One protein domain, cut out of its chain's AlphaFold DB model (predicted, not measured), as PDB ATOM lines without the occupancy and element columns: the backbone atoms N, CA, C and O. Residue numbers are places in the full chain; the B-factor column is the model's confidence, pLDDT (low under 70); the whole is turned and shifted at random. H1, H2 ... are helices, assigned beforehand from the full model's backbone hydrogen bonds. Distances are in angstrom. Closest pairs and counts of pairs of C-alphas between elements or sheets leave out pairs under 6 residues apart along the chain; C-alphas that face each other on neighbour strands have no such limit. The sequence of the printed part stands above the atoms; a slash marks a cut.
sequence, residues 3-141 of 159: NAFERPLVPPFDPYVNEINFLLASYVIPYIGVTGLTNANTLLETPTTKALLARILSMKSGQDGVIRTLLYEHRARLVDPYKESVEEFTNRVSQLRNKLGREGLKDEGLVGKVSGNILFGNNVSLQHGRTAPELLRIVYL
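Overview. This is residues 3 to 141 of the 159 residues of an uncharacterized protein of Arachis hypogaea (UniProt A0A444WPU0). One long helix, H3, runs along most of an elongated body, with the shorter H1 and H2 set one after the other along it, both running opposite ways to it. H4 packs beside H1 and meets the last part of H3 with its first residues, 86 to 87, H5 folds back beside the last residues of H4, and a long loop of residues 102 to 131 joins H4 and H5. The printed part has 139 residues with five named helices in the order H1, H2, H3, H4, H5 and no named strand; its class is all helix. It is compact, with a radius of gyration of the C-alphas of 15.5 A, and spans 50 by 29 by 27 A.

Arrangement. Start at residue 3 and pass a stretch with no named element to H1, residues 19 to 26. A tight link leads to H2, residues 30 to 40, and these two helices meet only through their link. Next comes H3, residues 47 to 73, which forms a helical hairpin with H2: they touch at a shallow tilt of 28 degrees, opposite ways, with Pro 30 and Asp 64 as the closest C-alphas, 5.5 A apart. With residues 67 to 71 alone H3 also touches H1, where the C-alphas of Leu 23 and Ile 67, the closest, are 6.6 A apart. Go on to H4, residues 86 to 101, which touches H1 at a shallow tilt of 12 degrees, the same way; their closest C-alphas, Leu 24 and Thr 90, are 7.3 A apart. H3 and H4 only just touch, with 3 pairs of C-alphas within 8 A, the closest being Leu 71 and Val 86 at 6.9 A. Last, H5, residues 132 to 139, forms a hairpin with H4 at a steep tilt of 43 degrees; Gly 101 and Glu 134 have the closest C-alphas, 4.6 A apart. H5 is apart from H1 and H3. In H1, H3, H4 and H5 every O i to N i+4 pair is within hydrogen-bond range; in H2 6 of 7 are.

Along the chain. Find C-alpha 19 at (6.551, 10.368, -32.639), where H1 begins. H2 measures 15.2 A from first to last C-alpha. H3 runs 39.1 A from C-alpha 47 at (44.911, 16.906, -22.967) to C-alpha 73. H4 measures 22.6 A, and H5 ends with C-alpha 139 at (24.189, -2.964, -24.196).

Size, cuts and confidence. Look for the two C-alphas farthest apart at Thr 46 and Lys 83, 50.1 A. The printed part has no cut. The links H3 to H4, 12 residues, and H4 to H5, 30 residues, are long. Mean pLDDT of the printed part is 88.4, and residues 113 to 116 are under 70.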
ATOM      1  N   ASN A   3      12.024  -6.712 -22.684       90.25
ATOM      2  CA  ASN A   3      12.897  -6.944 -21.522       90.25
ATOM      3  C   ASN A   3      12.658  -5.953 -20.372       90.25
ATOM      4  O   ASN A   3      12.845  -6.313 -19.216       90.25
ATOM      5  N   ALA A   4      12.268  -4.713 -20.676       92.06
ATOM      6  CA  ALA A   4      11.987  -3.696 -19.667       92.06
ATOM      7  C   ALA A   4      10.640  -3.944 -18.973       92.06
ATOM      8  O   ALA A   4      10.489  -3.634 -17.798       92.06
ATOM      9  N   PHE A   5       9.687  -4.542 -19.689       93.81
ATOM     10  CA  PHE A   5       8.372  -4.915 -19.166       93.81
ATOM     11  C   PHE A   5       8.327  -6.336 -18.596       93.81
ATOM     12  O   PHE A   5       7.310  -6.725 -18.027       93.81
ATOM     13  N   GLU A   6       9.405  -7.110 -18.756       92.69
ATOM     14  CA  GLU A   6       9.508  -8.525 -18.368       92.69
ATOM     15  C   GLU A   6       8.392  -9.401 -18.974       92.69
ATOM     16  O   GLU A   6       8.062 -10.472 -18.468       92.69
ATOM     17  N   ARG A   7       7.823  -8.942 -20.093       93.75
ATOM     18  CA  ARG A   7       6.805  -9.629 -20.885       93.75
ATOM     19  C   ARG A   7       6.853  -9.142 -22.335       93.75
ATOM     20  O   ARG A   7       7.229  -7.989 -22.561       93.75
ATOM     21  N   PRO A   8       6.430  -9.965 -23.307       93.56
ATOM     22  CA  PRO A   8       6.241  -9.500 -24.674       93.56
ATOM     23  C   PRO A   8       5.198  -8.380 -24.722       93.56
ATOM     24  O   PRO A   8       4.103  -8.531 -24.173       93.56
ATOM     25  N   LEU A   9       5.527  -7.267 -25.376       93.25
ATOM     26  CA  LEU A   9       4.529  -6.268 -25.738       93.25
ATOM     27  C   LEU A   9       3.744  -6.775 -26.952       93.25
ATOM     28  O   LEU A   9       4.317  -7.327 -27.890       93.25
ATOM     29  N   VAL A  10       2.420  -6.614 -26.924       93.56
ATOM     30  CA  VAL A  10       1.529  -7.053 -28.006       93.56
ATOM     31  C   VAL A  10       0.689  -5.860 -28.458       93.56
ATOM     32  O   VAL A  10      -0.109  -5.372 -27.656       93.56
ATOM     33  N   PRO A  11       0.843  -5.391 -29.712       95.00
ATOM     34  CA  PRO A  11       1.861  -5.783 -30.699       95.00
ATOM     35  C   PRO A  11       3.297  -5.449 -30.235       95.00
ATOM     36  O   PRO A  11       3.460  -4.641 -29.316       95.00
ATOM     37  N   PRO A  12       4.342  -6.040 -30.852       94.56
ATOM     38  CA  PRO A  12       5.730  -5.694 -30.549       94.56
ATOM     39  C   PRO A  12       5.985  -4.191 -30.675       94.56
ATOM     40  O   PRO A  12       5.404  -3.530 -31.533       94.56
ATOM     41  N   PHE A  13       6.864  -3.653 -29.828       93.88
ATOM     42  CA  PHE A  13       7.193  -2.228 -29.860       93.88
ATOM     43  C   PHE A  13       7.880  -1.842 -31.168       93.88
ATOM     44  O   PHE A  13       9.017  -2.248 -31.417       93.88
ATOM     45  N   ASP A  14       7.201  -1.015 -31.958       93.06
ATOM     46  CA  ASP A  14       7.719  -0.430 -33.190       93.06
ATOM     47  C   ASP A  14       8.161   1.022 -32.936       93.06
ATOM     48  O   ASP A  14       7.317   1.854 -32.586       93.06
ATOM     49  N   PRO A  15       9.457   1.354 -33.090       93.50
ATOM     50  CA  PRO A  15       9.959   2.712 -32.900       93.50
ATOM     51  C   PRO A  15       9.528   3.699 -33.998       93.50
ATOM     52  O   PRO A  15       9.676   4.900 -33.794       93.50
ATOM     53  N   TYR A  16       9.023   3.241 -35.146       94.56
ATOM     54  CA  TYR A  16       8.723   4.092 -36.306       94.56
ATOM     55  C   TYR A  16       7.233   4.378 -36.509       94.56
ATOM     56  O   TYR A  16       6.876   5.156 -37.391       94.56
ATOM     57  N   VAL A  17       6.357   3.792 -35.692       95.56
ATOM     58  CA  VAL A  17       4.903   3.932 -35.861       95.56
ATOM     59  C   VAL A  17       4.388   5.347 -35.562       95.56
ATOM     60  O   VAL A  17       3.426   5.793 -36.180       95.56
ATOM     61  N   ASN A  18       5.008   6.068 -34.620       94.69
ATOM     62  CA  ASN A  18       4.647   7.446 -34.281       94.69
ATOM     63  C   ASN A  18       5.786   8.179 -33.543       94.69
ATOM     64  O   ASN A  18       6.797   7.586 -33.160       94.69
ATOM     65  N   GLU A  19       5.592   9.480 -33.311       95.31
ATOM     66  CA  GLU A  19       6.551  10.368 -32.639       95.31
ATOM     67  C   GLU A  19       6.938   9.915 -31.218       95.31
ATOM     68  O   GLU A  19       8.107   9.989 -30.843       95.31
ATOM     69  N   ILE A  20       5.984   9.411 -30.425       96.19
ATOM     70  CA  ILE A  20       6.207   9.015 -29.029       96.19
ATOM     71  C   ILE A  20       7.058   7.754 -28.982       96.19
ATOM     72  O   ILE A  20       8.020   7.683 -28.218       96.19
ATOM     73  N   ASN A  21       6.747   6.779 -29.831       94.94
ATOM     74  CA  ASN A  21       7.527   5.559 -29.952       94.94
ATOM     75  C   ASN A  21       8.954   5.870 -30.414       94.94
ATOM     76  O   ASN A  21       9.913   5.331 -29.855       94.94
ATOM     77  N   PHE A  22       9.104   6.794 -31.366       94.81
ATOM     78  CA  PHE A  22      10.413   7.229 -31.836       94.81
ATOM     79  C   PHE A  22      11.217   7.932 -30.736       94.81
ATOM     80  O   PHE A  22      12.404   7.641 -30.553       94.81
ATOM     81  N   LEU A  23      10.584   8.810 -29.953       95.06
ATOM     82  CA  LEU A  23      11.218   9.468 -28.806       95.06
ATOM     83  C   LEU A  23      11.618   8.459 -27.719       95.06
ATOM     84  O   LEU A  23      12.737   8.519 -27.210       95.06
ATOM     85  N   LEU A  24      10.749   7.497 -27.397       94.62
ATOM     86  CA  LEU A  24      11.026   6.431 -26.427       94.62
ATOM     87  C   LEU A  24      12.176   5.521 -26.874       94.62
ATOM     88  O   LEU A  24      13.008   5.135 -26.056       94.62
ATOM     89  N   ALA A  25      12.258   5.200 -28.165       92.12
ATOM     90  CA  ALA A  25      13.384   4.462 -28.727       92.12
ATOM     91  C   ALA A  25      14.677   5.288 -28.673       92.12
ATOM     92  O   ALA A  25      15.724   4.794 -28.247       92.12
ATOM     93  N   SER A  26      14.586   6.572 -29.027       91.31
ATOM     94  CA  SER A  26      15.708   7.513 -29.001       91.31
ATOM     95  C   SER A  26      16.246   7.737 -27.591       91.31
ATOM     96  O   SER A  26      17.446   7.914 -27.434       91.31
ATOM     97  N   TYR A  27      15.416   7.649 -26.552       89.31
ATOM     98  CA  TYR A  27      15.828   7.721 -25.145       89.31
ATOM     99  C   TYR A  27      16.761   6.576 -24.711       89.31
ATOM    100  O   TYR A  27      17.504   6.698 -23.729       89.31
ATOM    101  N   VAL A  28      16.783   5.456 -25.445       80.81
ATOM    102  CA  VAL A  28      17.569   4.274 -25.064       80.81
ATOM    103  C   VAL A  28      19.086   4.498 -25.217       80.81
ATOM    104  O   VAL A  28      19.864   3.973 -24.416       80.81
ATOM    105  N   ILE A  29      19.525   5.292 -26.196       72.31
ATOM    106  CA  ILE A  29      20.940   5.369 -26.611       72.31
ATOM    107  C   ILE A  29      21.743   6.495 -25.917       72.31
ATOM    108  O   ILE A  29      22.832   6.206 -25.408       72.31
ATOM    109  N   PRO A  30      21.269   7.758 -25.850       70.62
ATOM    110  CA  PRO A  30      22.039   8.891 -25.332       70.62
ATOM    111  C   PRO A  30      22.533   8.682 -23.904       70.62
ATOM    112  O   PRO A  30      23.713   8.896 -23.631       70.62
ATOM    113  N   TYR A  31      21.676   8.163 -23.024       74.31
ATOM    114  CA  TYR A  31      22.017   7.905 -21.629       74.31
ATOM    115  C   TYR A  31      23.207   6.936 -21.462       74.31
ATOM    116  O   TYR A  31      24.105   7.171 -20.650       74.31
ATOM    117  N   ILE A  32      23.268   5.863 -22.262       76.75
ATOM    118  CA  ILE A  32      24.389   4.904 -22.231       76.75
ATOM    119  C   ILE A  32      25.682   5.592 -22.688       76.75
ATOM    120  O   ILE A  32      26.734   5.411 -22.077       76.75
ATOM    121  N   GLY A  33      25.594   6.426 -23.727       78.19
ATOM    122  CA  GLY A  33      26.728   7.196 -24.228       78.19
ATOM    123  C   GLY A  33      27.277   8.173 -23.189       78.19
ATOM    124  O   GLY A  33      28.471   8.154 -22.909       78.19
ATOM    125  N   VAL A  34      26.417   8.996 -22.581       80.12
ATOM    126  CA  VAL A  34      26.828   9.993 -21.577       80.12
ATOM    127  C   VAL A  34      27.479   9.311 -20.373       80.12
ATOM    128  O   VAL A  34      28.616   9.631 -20.039       80.12
ATOM    129  N   THR A  35      26.822   8.306 -19.784       82.38
ATOM    130  CA  THR A  35      27.338   7.614 -18.587       82.38
ATOM    131  C   THR A  35      28.666   6.889 -18.828       82.38
ATOM    132  O   THR A  35      29.510   6.831 -17.928       82.38
ATOM    133  N   GLY A  36      28.893   6.366 -20.036       83.81
ATOM    134  CA  GLY A  36      30.175   5.767 -20.395       83.81
ATOM    135  C   GLY A  36      31.285   6.782 -20.634       83.81
ATOM    136  O   GLY A  36      32.407   6.587 -20.165       83.81
ATOM    137  N   LEU A  37      30.976   7.898 -21.299       78.25
ATOM    138  CA  LEU A  37      31.938   8.975 -21.545       78.25
ATOM    139  C   LEU A  37      32.374   9.658 -20.240       78.25
ATOM    140  O   LEU A  37      33.554   9.969 -20.091       78.25
ATOM    141  N   THR A  38      31.475   9.818 -19.264       81.62
ATOM    142  CA  THR A  38      31.822  10.334 -17.930       81.62
ATOM    143  C   THR A  38      32.896   9.476 -17.256       81.62
ATOM    144  O   THR A  38      33.844  10.018 -16.689       81.62
ATOM    145  N   ASN A  39      32.802   8.143 -17.358       83.75
ATOM    146  CA  ASN A  39      33.828   7.251 -16.820       83.75
ATOM    147  C   ASN A  39      35.103   7.242 -17.674       83.75
ATOM    148  O   ASN A  39      36.196   7.199 -17.124       83.75
ATOM    149  N   ALA A  40      34.989   7.326 -19.004       80.81
ATOM    150  CA  ALA A  40      36.146   7.337 -19.900       80.81
ATOM    151  C   ALA A  40      37.141   8.463 -19.573       80.81
ATOM    152  O   ALA A  40      38.338   8.289 -19.776       80.81
ATOM    153  N   ASN A  41      36.683   9.581 -18.999       78.50
ATOM    154  CA  ASN A  41      37.551  10.695 -18.614       78.50
ATOM    155  C   ASN A  41      38.663  10.301 -17.626       78.50
ATOM    156  O   ASN A  41      39.722  10.928 -17.624       78.50
ATOM    157  N   THR A  42      38.448   9.266 -16.807       79.56
ATOM    158  CA  THR A  42      39.462   8.759 -15.865       79.56
ATOM    159  C   THR A  42      40.542   7.921 -16.551       79.56
ATOM    160  O   THR A  42      41.625   7.764 -15.997       79.56
ATOM    161  N   LEU A  43      40.267   7.418 -17.757       82.44
ATOM    162  CA  LEU A  43      41.146   6.531 -18.526       82.44
ATOM    163  C   LEU A  43      41.966   7.276 -19.589       82.44
ATOM    164  O   LEU A  43      42.876   6.703 -20.179       82.44
ATOM    165  N   LEU A  44      41.629   8.537 -19.879       87.12
ATOM    166  CA  LEU A  44      42.325   9.338 -20.884       87.12
ATOM    167  C   LEU A  44      43.510  10.082 -20.267       87.12
ATOM    168  O   LEU A  44      43.356  10.808 -19.287       87.12
ATOM    169  N   GLU A  45      44.681   9.979 -20.892       89.81
ATOM    170  CA  GLU A  45      45.918  10.567 -20.360       89.81
ATOM    171  C   GLU A  45      46.237  11.937 -20.973       89.81
ATOM    172  O   GLU A  45      46.677  12.849 -20.274       89.81
ATOM    173  N   THR A  46      45.961  12.130 -22.268       91.81
ATOM    174  CA  THR A  46      46.399  13.342 -22.980       91.81
ATOM    175  C   THR A  46      45.369  14.480 -22.918       91.81
ATOM    176  O   THR A  46      44.156  14.228 -22.979       91.81
ATOM    177  N   PRO A  47      45.810  15.754 -22.880       91.44
ATOM    178  CA  PRO A  47      44.911  16.906 -22.967       91.44
ATOM    179  C   PRO A  47      44.031  16.889 -24.224       91.44
ATOM    180  O   PRO A  47      42.838  17.176 -24.144       91.44
ATOM    181  N   THR A  48      44.584  16.482 -25.370       92.94
ATOM    182  CA  THR A  48      43.858  16.396 -26.647       92.94
ATOM    183  C   THR A  48      42.691  15.413 -26.575       92.94
ATOM    184  O   THR A  48      41.575  15.741 -26.978       92.94
ATOM    185  N   THR A  49      42.913  14.222 -26.009       90.00
ATOM    186  CA  THR A  49      41.851  13.216 -25.852       90.00
ATOM    187  C   THR A  49      40.786  13.662 -24.853       90.00
ATOM    188  O   THR A  49      39.599  13.469 -25.109       90.00
ATOM    189  N   LYS A  50      41.175  14.327 -23.754       90.06
ATOM    190  CA  LYS A  50      40.220  14.890 -22.781       90.06
ATOM    191  C   LYS A  50      39.373  16.009 -23.391       90.06
ATOM    192  O   LYS A  50      38.167  16.048 -23.171       90.06
ATOM    193  N   ALA A  51      39.975  16.876 -24.207       90.19
ATOM    194  CA  ALA A  51      39.255  17.926 -24.923       90.19
ATOM    195  C   ALA A  51      38.250  17.345 -25.932       90.19
ATOM    196  O   ALA A  51      37.111  17.803 -26.002       90.19
ATOM    197  N   LEU A  52      38.637  16.306 -26.683       91.00
ATOM    198  CA  LEU A  52      37.719  15.600 -27.579       91.00
ATOM    199  C   LEU A  52      36.551  14.972 -26.807       91.00
ATOM    200  O   LEU A  52      35.394  15.162 -27.184       91.00
ATOM    201  N   LEU A  53      36.842  14.278 -25.703       89.81
ATOM    202  CA  LEU A  53      35.828  13.666 -24.852       89.81
ATOM    203  C   LEU A  53      34.831  14.701 -24.317       89.81
ATOM    204  O   LEU A  53      33.626  14.490 -24.419       89.81
ATOM    205  N   ALA A  54      35.318  15.834 -23.804       89.25
ATOM    206  CA  ALA A  54      34.473  16.908 -23.288       89.25
ATOM    207  C   ALA A  54      33.521  17.469 -24.360       89.25
ATOM    208  O   ALA A  54      32.344  17.713 -24.083       89.25
ATOM    209  N   ARG A  55      33.994  17.611 -25.607       90.75
ATOM    210  CA  ARG A  55      33.169  18.059 -26.744       90.75
ATOM    211  C   ARG A  55      32.053  17.064 -27.062       90.75
ATOM    212  O   ARG A  55      30.904  17.469 -27.217       90.75
ATOM    213  N   ILE A  56      32.373  15.771 -27.115       89.81
ATOM    214  CA  ILE A  56      31.378  14.715 -27.364       89.81
ATOM    215  C   ILE A  56      30.366  14.661 -26.211       89.81
ATOM    216  O   ILE A  56      29.160  14.613 -26.455       89.81
ATOM    217  N   LEU A  57      30.838  14.717 -24.961       88.38
ATOM    218  CA  LEU A  57      29.992  14.684 -23.768       88.38
ATOM    219  C   LEU A  57      29.000  15.856 -23.737       88.38
ATOM    220  O   LEU A  57      27.825  15.649 -23.431       88.38
ATOM    221  N   SER A  58      29.448  17.061 -24.102       88.56
ATOM    222  CA  SER A  58      28.596  18.252 -24.199       88.56
ATOM    223  C   SER A  58      27.466  18.065 -25.219       88.56
ATOM    224  O   SER A  58      26.297  18.256 -24.882       88.56
ATOM    225  N   MET A  59      27.782  17.592 -26.432       89.69
ATOM    226  CA  MET A  59      26.768  17.322 -27.461       89.69
ATOM    227  C   MET A  59      25.773  16.240 -27.026       89.69
ATOM    228  O   MET A  59      24.567  16.389 -27.220       89.69
ATOM    229  N   LYS A  60      26.265  15.150 -26.422       87.44
ATOM    230  CA  LYS A  60      25.418  14.039 -25.968       87.44
ATOM    231  C   LYS A  60      24.520  14.423 -24.800       87.44
ATOM    232  O   LYS A  60      23.369  14.005 -24.779       87.44
ATOM    233  N   SER A  61      25.010  15.263 -23.894       87.12
ATOM    234  CA  SER A  61      24.214  15.797 -22.787       87.12
ATOM    235  C   SER A  61      23.103  16.728 -23.288       87.12
ATOM    236  O   SER A  61      21.977  16.636 -22.811       87.12
ATOM    237  N   GLY A  62      23.377  17.563 -24.300       89.94
ATOM    238  CA  GLY A  62      22.346  18.377 -24.956       89.94
ATOM    239  C   GLY A  62      21.257  17.531 -25.625       89.94
ATOM    240  O   GLY A  62      20.073  17.794 -25.441       89.94
ATOM    241  N   GLN A  63      21.650  16.473 -26.346       90.94
ATOM    242  CA  GLN A  63      20.704  15.527 -26.957       90.94
ATOM    243  C   GLN A  63      19.835  14.816 -25.907       90.94
ATOM    244  O   GLN A  63      18.618  14.754 -26.077       90.94
ATOM    245  N   ASP A  64      20.436  14.310 -24.823       89.31
ATOM    246  CA  ASP A  64      19.709  13.637 -23.737       89.31
ATOM    247  C   ASP A  64      18.698  14.578 -23.067       89.31
ATOM    248  O   ASP A  64      17.536  14.208 -22.904       89.31
ATOM    249  N   GLY A  65      19.100  15.822 -22.777       90.38
ATOM    250  CA  GLY A  65      18.216  16.826 -22.185       90.38
ATOM    251  C   GLY A  65      17.010  17.162 -23.067       90.38
ATOM    252  O   GLY A  65      15.885  17.207 -22.570       90.38
ATOM    253  N   VAL A  66      17.207  17.342 -24.381       93.31
ATOM    254  CA  VAL A  66      16.102  17.611 -25.325       93.31
ATOM    255  C   VAL A  66      15.127  16.435 -25.375       93.31
ATOM    256  O   VAL A  66      13.924  16.633 -25.220       93.31
ATOM    257  N   ILE A  67      15.631  15.207 -25.528       93.19
ATOM    258  CA  ILE A  67      14.784  14.006 -25.586       93.19
ATOM    259  C   ILE A  67      14.005  13.826 -24.278       93.19
ATOM    260  O   ILE A  67      12.796  13.596 -24.313       93.19
ATOM    261  N   ARG A  68      14.664  13.971 -23.120       92.69
ATOM    262  CA  ARG A  68      14.003  13.887 -21.810       92.69
ATOM    263  C   ARG A  68      12.956  14.980 -21.623       92.69
ATOM    264  O   ARG A  68      11.909  14.696 -21.054       92.69
ATOM    265  N   THR A  69      13.199  16.191 -22.122       93.94
ATOM    266  CA  THR A  69      12.227  17.296 -22.059       93.94
ATOM    267  C   THR A  69      10.970  16.962 -22.857       93.94
ATOM    268  O   THR A  69       9.876  16.992 -22.301       93.94
ATOM    269  N   LEU A  70      11.124  16.552 -24.119       95.44
ATOM    270  CA  LEU A  70       9.998  16.188 -24.986       95.44
ATOM    271  C   LEU A  70       9.198  15.011 -24.412       95.44
ATOM    272  O   LEU A  70       7.970  15.024 -24.382       95.44
ATOM    273  N   LEU A  71       9.882  13.996 -23.882       95.19
ATOM    274  CA  LEU A  71       9.208  12.886 -23.214       95.19
ATOM    275  C   LEU A  71       8.504  13.325 -21.922       95.19
ATOM    276  O   LEU A  71       7.419  12.829 -21.625       95.19
ATOM    277  N   TYR A  72       9.081  14.261 -21.164       94.81
ATOM    278  CA  TYR A  72       8.471  14.791 -19.945       94.81
ATOM    279  C   TYR A  72       7.174  15.557 -20.230       94.81
ATOM    280  O   TYR A  72       6.211  15.433 -19.467       94.81
ATOM    281  N   GLU A  73       7.106  16.302 -21.335       94.75
ATOM    282  CA  GLU A  73       5.874  16.956 -21.800       94.75
ATOM    283  C   GLU A  73       4.757  15.936 -22.066       94.75
ATOM    284  O   GLU A  73       3.600  16.172 -21.718       94.75
ATOM    285  N   HIS A  74       5.115  14.756 -22.574       95.69
ATOM    286  CA  HIS A  74       4.185  13.662 -22.854       95.69
ATOM    287  C   HIS A  74       4.071  12.611 -21.742       95.69
ATOM    288  O   HIS A  74       3.404  11.600 -21.946       95.69
ATOM    289  N   ARG A  75       4.661  12.821 -20.557       95.12
ATOM    290  CA  ARG A  75       4.816  11.779 -19.517       95.12
ATOM    291  C   ARG A  75       3.524  11.038 -19.142       95.12
ATOM    292  O   ARG A  75       3.549   9.829 -18.943       95.12
ATOM    293  N   ALA A  76       2.396  11.751 -19.093       95.75
ATOM    294  CA  ALA A  76       1.088  11.200 -18.727       95.75
ATOM    295  C   ALA A  76       0.317  10.582 -19.911       95.75
ATOM    296  O   ALA A  76      -0.723   9.959 -19.707       95.75
ATOM    297  N   ARG A  77       0.795  10.757 -21.151       97.19
ATOM    298  CA  ARG A  77       0.173  10.199 -22.358       97.19
ATOM    299  C   ARG A  77       0.374   8.684 -22.372       97.19
ATOM    300  O   ARG A  77       1.478   8.207 -22.112       97.19
ATOM    301  N   LEU A  78      -0.684   7.940 -22.694       97.38
ATOM    302  CA  LEU A  78      -0.584   6.507 -22.969       97.38
ATOM    303  C   LEU A  78       0.122   6.282 -24.307       97.38
ATOM    304  O   LEU A  78      -0.112   7.015 -25.271       97.38
ATOM    305  N   VAL A  79       0.990   5.279 -24.352       96.50
ATOM    306  CA  VAL A  79       1.702   4.896 -25.573       96.50
ATOM    307  C   VAL A  79       0.809   3.939 -26.347       96.50
ATOM    308  O   VAL A  79       0.725   2.775 -25.986       96.50
ATOM    309  N   ASP A  80       0.123   4.412 -27.385       92.12
ATOM    310  CA  ASP A  80      -0.745   3.554 -28.200       92.12
ATOM    311  C   ASP A  80       0.058   2.411 -28.862       92.12
ATOM    312  O   ASP A  80       1.162   2.662 -29.363       92.12
ATOM    313  N   PRO A  81      -0.449   1.162 -28.865       93.88
ATOM    314  CA  PRO A  81      -1.739   0.670 -28.338       93.88
ATOM    315  C   PRO A  81      -1.666   0.090 -26.906       93.88
ATOM    316  O   PRO A  81      -2.526  -0.685 -26.480       93.88
ATOM    317  N   TYR A  82      -0.609   0.404 -26.166       95.19
ATOM    318  CA  TYR A  82      -0.359  -0.076 -24.810       95.19
ATOM    319  C   TYR A  82      -1.179   0.691 -23.761       95.19
ATOM    320  O   TYR A  82      -1.700   1.780 -24.001       95.19
ATOM    321  N   LYS A  83      -1.303   0.111 -22.561       95.12
ATOM    322  CA  LYS A  83      -2.034   0.718 -21.430       95.12
ATOM    323  C   LYS A  83      -1.115   1.515 -20.504       95.12
ATOM    324  O   LYS A  83      -1.566   2.057 -19.498       95.12
ATOM    325  N   GLU A  84       0.169   1.548 -20.823       96.62
ATOM    326  CA  GLU A  84       1.224   2.164 -20.043       96.62
ATOM    327  C   GLU A  84       1.549   3.562 -20.572       96.62
ATOM    328  O   GLU A  84       1.496   3.837 -21.774       96.62
ATOM    329  N   SER A  85       1.864   4.468 -19.650       97.12
ATOM    330  CA  SER A  85       2.219   5.845 -19.976       97.12
ATOM    331  C   SER A  85       3.670   5.962 -20.440       97.12
ATOM    332  O   SER A  85       4.502   5.093 -20.174       97.12
ATOM    333  N   VAL A  86       4.001   7.080 -21.088       96.69
ATOM    334  CA  VAL A  86       5.391   7.434 -21.421       96.69
ATOM    335  C   VAL A  86       6.289   7.388 -20.181       96.69
ATOM    336  O   VAL A  86       7.399   6.858 -20.238       96.69
ATOM    337  N   GLU A  87       5.801   7.888 -19.046       95.19
ATOM    338  CA  GLU A  87       6.505   7.810 -17.765       95.19
ATOM    339  C   GLU A  87       6.834   6.363 -17.381       95.19
ATOM    340  O   GLU A  87       7.997   6.056 -17.112       95.19
ATOM    341  N   GLU A  88       5.852   5.460 -17.438       95.75
ATOM    342  CA  GLU A  88       6.049   4.048 -17.105       95.75
ATOM    343  C   GLU A  88       7.076   3.393 -18.033       95.75
ATOM    344  O   GLU A  88       7.986   2.710 -17.562       95.75
ATOM    345  N   PHE A  89       7.010   3.664 -19.340       95.75
ATOM    346  CA  PHE A  89       8.021   3.198 -20.291       95.75
ATOM    347  C   PHE A  89       9.432   3.651 -19.893       95.75
ATOM    348  O   PHE A  89      10.352   2.830 -19.841       95.75
ATOM    349  N   THR A  90       9.621   4.935 -19.574       94.50
ATOM    350  CA  THR A  90      10.945   5.435 -19.167       94.50
ATOM    351  C   THR A  90      11.417   4.840 -17.842       94.50
ATOM    352  O   THR A  90      12.572   4.430 -17.744       94.50
ATOM    353  N   ASN A  91      10.524   4.687 -16.860       93.50
ATOM    354  CA  ASN A  91      10.837   4.068 -15.574       93.50
ATOM    355  C   ASN A  91      11.277   2.610 -15.744       93.50
ATOM    356  O   ASN A  91      12.297   2.204 -15.181       93.50
ATOM    357  N   ARG A  92      10.568   1.832 -16.569       94.56
ATOM    358  CA  ARG A  92      10.915   0.438 -16.888       94.56
ATOM    359  C   ARG A  92      12.271   0.326 -17.573       94.56
ATOM    360  O   ARG A  92      13.071  -0.544 -17.226       94.56
ATOM    361  N   VAL A  93      12.572   1.226 -18.509       93.00
ATOM    362  CA  VAL A  93      13.882   1.274 -19.177       93.00
ATOM    363  C   VAL A  93      15.003   1.575 -18.177       93.00
ATOM    364  O   VAL A  93      16.021   0.874 -18.175       93.00
ATOM    365  N   SER A  94      14.824   2.558 -17.292       91.81
ATOM    366  CA  SER A  94      15.813   2.886 -16.256       91.81
ATOM    367  C   SER A  94      16.010   1.734 -15.261       91.81
ATOM    368  O   SER A  94      17.148   1.375 -14.945       91.81
ATOM    369  N   GLN A  95      14.926   1.083 -14.826       92.75
ATOM    370  CA  GLN A  95      14.977  -0.101 -13.959       92.75
ATOM    371  C   GLN A  95      15.750  -1.250 -14.612       92.75
ATOM    372  O   GLN A  95      16.644  -1.821 -13.982       92.75
ATOM    373  N   LEU A  96      15.472  -1.549 -15.886       93.25
ATOM    374  CA  LEU A  96      16.198  -2.569 -16.639       93.25
ATOM    375  C   LEU A  96      17.697  -2.257 -16.691       93.25
ATOM    376  O   LEU A  96      18.524  -3.125 -16.417       93.25
ATOM    377  N   ARG A  97      18.069  -1.014 -17.002       91.56
ATOM    378  CA  ARG A  97      19.478  -0.598 -17.057       91.56
ATOM    379  C   ARG A  97      20.181  -0.742 -15.708       91.56
ATOM    380  O   ARG A  97      21.323  -1.194 -15.680       91.56
ATOM    381  N   ASN A  98      19.523  -0.393 -14.604       92.38
ATOM    382  CA  ASN A  98      20.079  -0.593 -13.263       92.38
ATOM    383  C   ASN A  98      20.252  -2.090 -12.947       92.38
ATOM    384  O   ASN A  98      21.327  -2.507 -12.511       92.38
ATOM    385  N   LYS A  99      19.238  -2.913 -13.254       93.75
ATOM    386  CA  LYS A  99      19.269  -4.377 -13.080       93.75
ATOM    387  C   LYS A  99      20.428  -5.018 -13.849       93.75
ATOM    388  O   LYS A  99      21.152  -5.845 -13.299       93.75
ATOM    389  N   LEU A 100      20.623  -4.625 -15.107       92.62
ATOM    390  CA  LEU A 100      21.705  -5.131 -15.954       92.62
ATOM    391  C   LEU A 100      23.079  -4.596 -15.526       92.62
ATOM    392  O   LEU A 100      24.061  -5.331 -15.585       92.62
ATOM    393  N   GLY A 101      23.152  -3.344 -15.065       89.88
ATOM    394  CA  GLY A 101      24.390  -2.728 -14.588       89.88
ATOM    395  C   GLY A 101      24.967  -3.408 -13.342       89.88
ATOM    396  O   GLY A 101      26.186  -3.550 -13.256       89.88
ATOM    397  N   ARG A 102      24.106  -3.896 -12.433       90.94
ATOM    398  CA  ARG A 102      24.451  -4.574 -11.159       90.94
ATOM    399  C   ARG A 102      25.199  -3.716 -10.128       90.94
ATOM    400  O   ARG A 102      25.665  -4.240  -9.128       90.94
ATOM    401  N   GLU A 103      25.251  -2.404 -10.336       86.75
ATOM    402  CA  GLU A 103      26.018  -1.447  -9.520       86.75
ATOM    403  C   GLU A 103      25.100  -0.360  -8.929       86.75
ATOM    404  O   GLU A 103      25.366   0.840  -9.015       86.75
ATOM    405  N   GLY A 104      23.960  -0.783  -8.371       85.38
ATOM    406  CA  GLY A 104      22.988   0.099  -7.717       85.38
ATOM    407  C   GLY A 104      22.098   0.915  -8.667       85.38
ATOM    408  O   GLY A 104      21.952   0.612  -9.853       85.38
ATOM    409  N   LEU A 105      21.456   1.946  -8.109       86.06
ATOM    410  CA  LEU A 105      20.537   2.837  -8.823       86.06
ATOM    411  C   LEU A 105      21.311   4.043  -9.368       86.06
ATOM    412  O   LEU A 105      21.665   4.945  -8.613       86.06
ATOM    413  N   LYS A 106      21.597   4.030 -10.674       86.12
ATOM    414  CA  LYS A 106      22.300   5.121 -11.384       86.12
ATOM    415  C   LYS A 106      21.430   5.801 -12.446       86.12
ATOM    416  O   LYS A 106      21.798   6.857 -12.959       86.12
ATOM    417  N   ASP A 107      20.314   5.171 -12.807       86.38
ATOM    418  CA  ASP A 107      19.340   5.661 -13.781       86.38
ATOM    419  C   ASP A 107      17.970   5.830 -13.124       86.38
ATOM    420  O   ASP A 107      17.507   4.944 -12.404       86.38
ATOM    421  N   GLU A 108      17.316   6.939 -13.430       87.38
ATOM    422  CA  GLU A 108      15.946   7.247 -13.046       87.38
ATOM    423  C   GLU A 108      15.193   7.694 -14.307       87.38
ATOM    424  O   GLU A 108      15.765   8.357 -15.190       87.38
ATOM    425  N   GLY A 109      13.911   7.326 -14.393       86.50
ATOM    426  CA  GLY A 109      13.038   7.759 -15.481       86.50
ATOM    427  C   GLY A 109      12.718   9.253 -15.388       86.50
ATOM    428  O   GLY A 109      13.410  10.021 -14.718       86.50
ATOM    429  N   LEU A 110      11.670   9.694 -16.080       87.44
ATOM    430  CA  LEU A 110      11.317  11.122 -16.170       87.44
ATOM    431  C   LEU A 110      10.840  11.723 -14.839       87.44
ATOM    432  O   LEU A 110      10.975  12.929 -14.611       87.44
ATOM    433  N   VAL A 111      10.276  10.882 -13.975       82.25
ATOM    434  CA  VAL A 111       9.785  11.242 -12.647       82.25
ATOM    435  C   VAL A 111      10.446  10.294 -11.655       82.25
ATOM    436  O   VAL A 111      10.187   9.094 -11.654       82.25
ATOM    437  N   GLY A 112      11.367  10.837 -10.864       72.69
ATOM    438  CA  GLY A 112      12.142  10.090  -9.879       72.69
ATOM    439  C   GLY A 112      11.914  10.646  -8.480       72.69
ATOM    440  O   GLY A 112      10.796  11.002  -8.111       72.69
ATOM    441  N   LYS A 113      12.994  10.783  -7.703       65.69
ATOM    442  CA  LYS A 113      12.925  11.448  -6.385       65.69
ATOM    443  C   LYS A 113      12.556  12.931  -6.477       65.69
ATOM    444  O   LYS A 113      12.079  13.504  -5.501       65.69
ATOM    445  N   VAL A 114      12.787  13.542  -7.636       65.56
ATOM    446  CA  VAL A 114      12.428  14.925  -7.958       65.56
ATOM    447  C   VAL A 114      11.530  14.911  -9.197       65.56
ATOM    448  O   VAL A 114      11.747  14.122 -10.123       65.56
ATOM    449  N   SER A 115      10.509  15.772  -9.221       64.50
ATOM    450  CA  SER A 115       9.678  15.979 -10.408       64.50
ATOM    451  C   SER A 115      10.472  16.725 -11.486       64.50
ATOM    452  O   SER A 115      11.100  17.744 -11.212       64.50
ATOM    453  N   GLY A 116      10.451  16.219 -12.724       68.06
ATOM    454  CA  GLY A 116      11.192  16.830 -13.834       68.06
ATOM    455  C   GLY A 116      12.660  16.410 -13.897       68.06
ATOM    456  O   GLY A 116      13.544  17.262 -13.960       68.06
ATOM    457  N   ASN A 117      12.931  15.100 -13.927       78.44
ATOM    458  CA  ASN A 117      14.281  14.536 -14.057       78.44
ATOM    459  C   ASN A 117      14.808  14.614 -15.508       78.44
ATOM    460  O   ASN A 117      15.086  13.609 -16.174       78.44
ATOM    461  N   ILE A 118      14.896  15.846 -16.017       83.44
ATOM    462  CA  ILE A 118      15.382  16.161 -17.366       83.44
ATOM    463  C   ILE A 118      16.909  16.048 -17.426       83.44
ATOM    464  O   ILE A 118      17.456  15.616 -18.436       83.44
ATOM    465  N   LEU A 119      17.594  16.394 -16.336       80.88
ATOM    466  CA  LEU A 119      19.034  16.216 -16.173       80.88
ATOM    467  C   LEU A 119      19.270  15.230 -15.033       80.88
ATOM    468  O   LEU A 119      18.964  15.532 -13.882       80.88
ATOM    469  N   PHE A 120      19.822  14.062 -15.352       75.88
ATOM    470  CA  PHE A 120      20.112  13.049 -14.343       75.88
ATOM    471  C   PHE A 120      21.465  13.322 -13.670       75.88
ATOM    472  O   PHE A 120      22.461  13.644 -14.325       75.88
ATOM    473  N   GLY A 121      21.521  13.145 -12.352       76.31
ATOM    474  CA  GLY A 121      22.729  13.334 -11.560       76.31
ATOM    475  C   GLY A 121      22.661  12.586 -10.233       76.31
ATOM    476  O   GLY A 121      21.601  12.136  -9.807       76.31
ATOM    477  N   ASN A 122      23.815  12.436  -9.595       75.44
ATOM    478  CA  ASN A 122      23.939  11.882  -8.255       75.44
ATOM    479  C   ASN A 122      23.525  12.918  -7.189       75.44
ATOM    480  O   ASN A 122      23.110  14.031  -7.500       75.44
ATOM    481  N   ASN A 123      23.710  12.585  -5.909       76.38
ATOM    482  CA  ASN A 123      23.336  13.455  -4.783       76.38
ATOM    483  C   ASN A 123      24.045  14.827  -4.753       76.38
ATOM    484  O   ASN A 123      23.645  15.690  -3.977       76.38
ATOM    485  N   VAL A 124      25.097  15.027  -5.552       78.88
ATOM    486  CA  VAL A 124      25.810  16.308  -5.706       78.88
ATOM    487  C   VAL A 124      25.648  16.890  -7.118       78.88
ATOM    488  O   VAL A 124      26.452  17.713  -7.548       78.88
ATOM    489  N   SER A 125      24.618  16.457  -7.850       77.12
ATOM    490  CA  SER A 125      24.268  16.923  -9.200       77.12
ATOM    491  C   SER A 125      25.333  16.653 -10.270       77.12
ATOM    492  O   SER A 125      25.377  17.329 -11.297       77.12
ATOM    493  N   LEU A 126      26.187  15.646 -10.062       81.19
ATOM    494  CA  LEU A 126      27.142  15.175 -11.065       81.19
ATOM    495  C   LEU A 126      26.590  13.957 -11.802       81.19
ATOM    496  O   LEU A 126      25.996  13.067 -11.194       81.19
ATOM    497  N   GLN A 127      26.829  13.884 -13.110       79.75
ATOM    498  CA  GLN A 127      26.424  12.732 -13.915       79.75
ATOM    499  C   GLN A 127      27.053  11.437 -13.386       79.75
ATOM    500  O   GLN A 127      28.236  11.389 -13.039       79.75
ATOM    501  N   HIS A 128      26.263  10.364 -13.354       82.62
ATOM    502  CA  HIS A 128      26.767   9.046 -12.989       82.62
ATOM    503  C   HIS A 128      27.695   8.486 -14.074       82.62
ATOM    504  O   HIS A 128      27.320   8.392 -15.239       82.62
ATOM    505  N   GLY A 129      28.881   8.033 -13.669       84.88
ATOM    506  CA  GLY A 129      29.740   7.194 -14.501       84.88
ATOM    507  C   GLY A 129      29.338   5.719 -14.421       84.88
ATOM    508  O   GLY A 129      29.013   5.204 -13.343       84.88
ATOM    509  N   ARG A 130      29.399   5.021 -15.557       88.25
ATOM    510  CA  ARG A 130      29.337   3.554 -15.622       88.25
ATOM    511  C   ARG A 130      30.641   3.000 -16.174       88.25
ATOM    512  O   ARG A 130      31.167   3.507 -17.163       88.25
ATOM    513  N   THR A 131      31.166   1.965 -15.524       89.75
ATOM    514  CA  THR A 131      32.376   1.269 -15.983       89.75
ATOM    515  C   THR A 131      32.124   0.528 -17.302       89.75
ATOM    516  O   THR A 131      30.979   0.245 -17.660       89.75
ATOM    517  N   ALA A 132      33.183   0.185 -18.043       89.25
ATOM    518  CA  ALA A 132      33.035  -0.562 -19.295       89.25
ATOM    519  C   ALA A 132      32.289  -1.907 -19.116       89.25
ATOM    520  O   ALA A 132      31.376  -2.163 -19.903       89.25
ATOM    521  N   PRO A 133      32.558  -2.725 -18.073       91.31
ATOM    522  CA  PRO A 133      31.769  -3.928 -17.811       91.31
ATOM    523  C   PRO A 133      30.286  -3.634 -17.566       91.31
ATOM    524  O   PRO A 133      29.432  -4.293 -18.154       91.31
ATOM    525  N   GLU A 134      29.953  -2.614 -16.762       91.50
ATOM    526  CA  GLU A 134      28.554  -2.211 -16.546       91.50
ATOM    527  C   GLU A 134      27.850  -1.882 -17.867       91.50
ATOM    528  O   GLU A 134      26.748  -2.372 -18.116       91.50
ATOM    529  N   LEU A 135      28.487  -1.082 -18.728       89.38
ATOM    530  CA  LEU A 135      27.929  -0.709 -20.028       89.38
ATOM    531  C   LEU A 135      27.737  -1.926 -20.927       89.38
ATOM    532  O   LEU A 135      26.671  -2.067 -21.517       89.38
ATOM    533  N   LEU A 136      28.725  -2.820 -21.011       90.50
ATOM    534  CA  LEU A 136      28.628  -4.025 -21.837       90.50
ATOM    535  C   LEU A 136      27.483  -4.928 -21.375       90.50
ATOM    536  O   LEU A 136      26.700  -5.383 -22.203       90.50
ATOM    537  N   ARG A 137      27.294  -5.108 -20.061       92.31
ATOM    538  CA  ARG A 137      26.140  -5.845 -19.515       92.31
ATOM    539  C   ARG A 137      24.796  -5.272 -19.964       92.31
ATOM    540  O   ARG A 137      23.865  -6.036 -20.234       92.31
ATOM    541  N   ILE A 138      24.693  -3.942 -20.017       90.56
ATOM    542  CA  ILE A 138      23.481  -3.226 -20.426       90.56
ATOM    543  C   ILE A 138      23.278  -3.327 -21.935       90.56
ATOM    544  O   ILE A 138      22.198  -3.703 -22.373       90.56
ATOM    545  N   VAL A 139      24.298  -3.009 -22.732       88.81
ATOM    546  CA  VAL A 139      24.189  -2.964 -24.196       88.81
ATOM    547  C   VAL A 139      23.981  -4.359 -24.785       88.81
ATOM    548  O   VAL A 139      23.219  -4.520 -25.740       88.81
ATOM    549  N   TYR A 140      24.577  -5.384 -24.173       90.25
ATOM    550  CA  TYR A 140      24.320  -6.773 -24.547       90.25
ATOM    551  C   TYR A 140      22.953  -7.284 -24.096       90.25
ATOM    552  O   TYR A 140      22.517  -8.333 -24.561       90.25
ATOM    553  N   LEU A 141      22.260  -6.565 -23.207       89.44
ATOM    554  CA  LEU A 141      20.979  -6.971 -22.619       89.44
ATOM    555  C   LEU A 141      21.014  -8.354 -21.934       89.44
ATOM    556  O   LEU A 141      19.967  -8.940 -21.670       89.44
TER     557      LEU A 141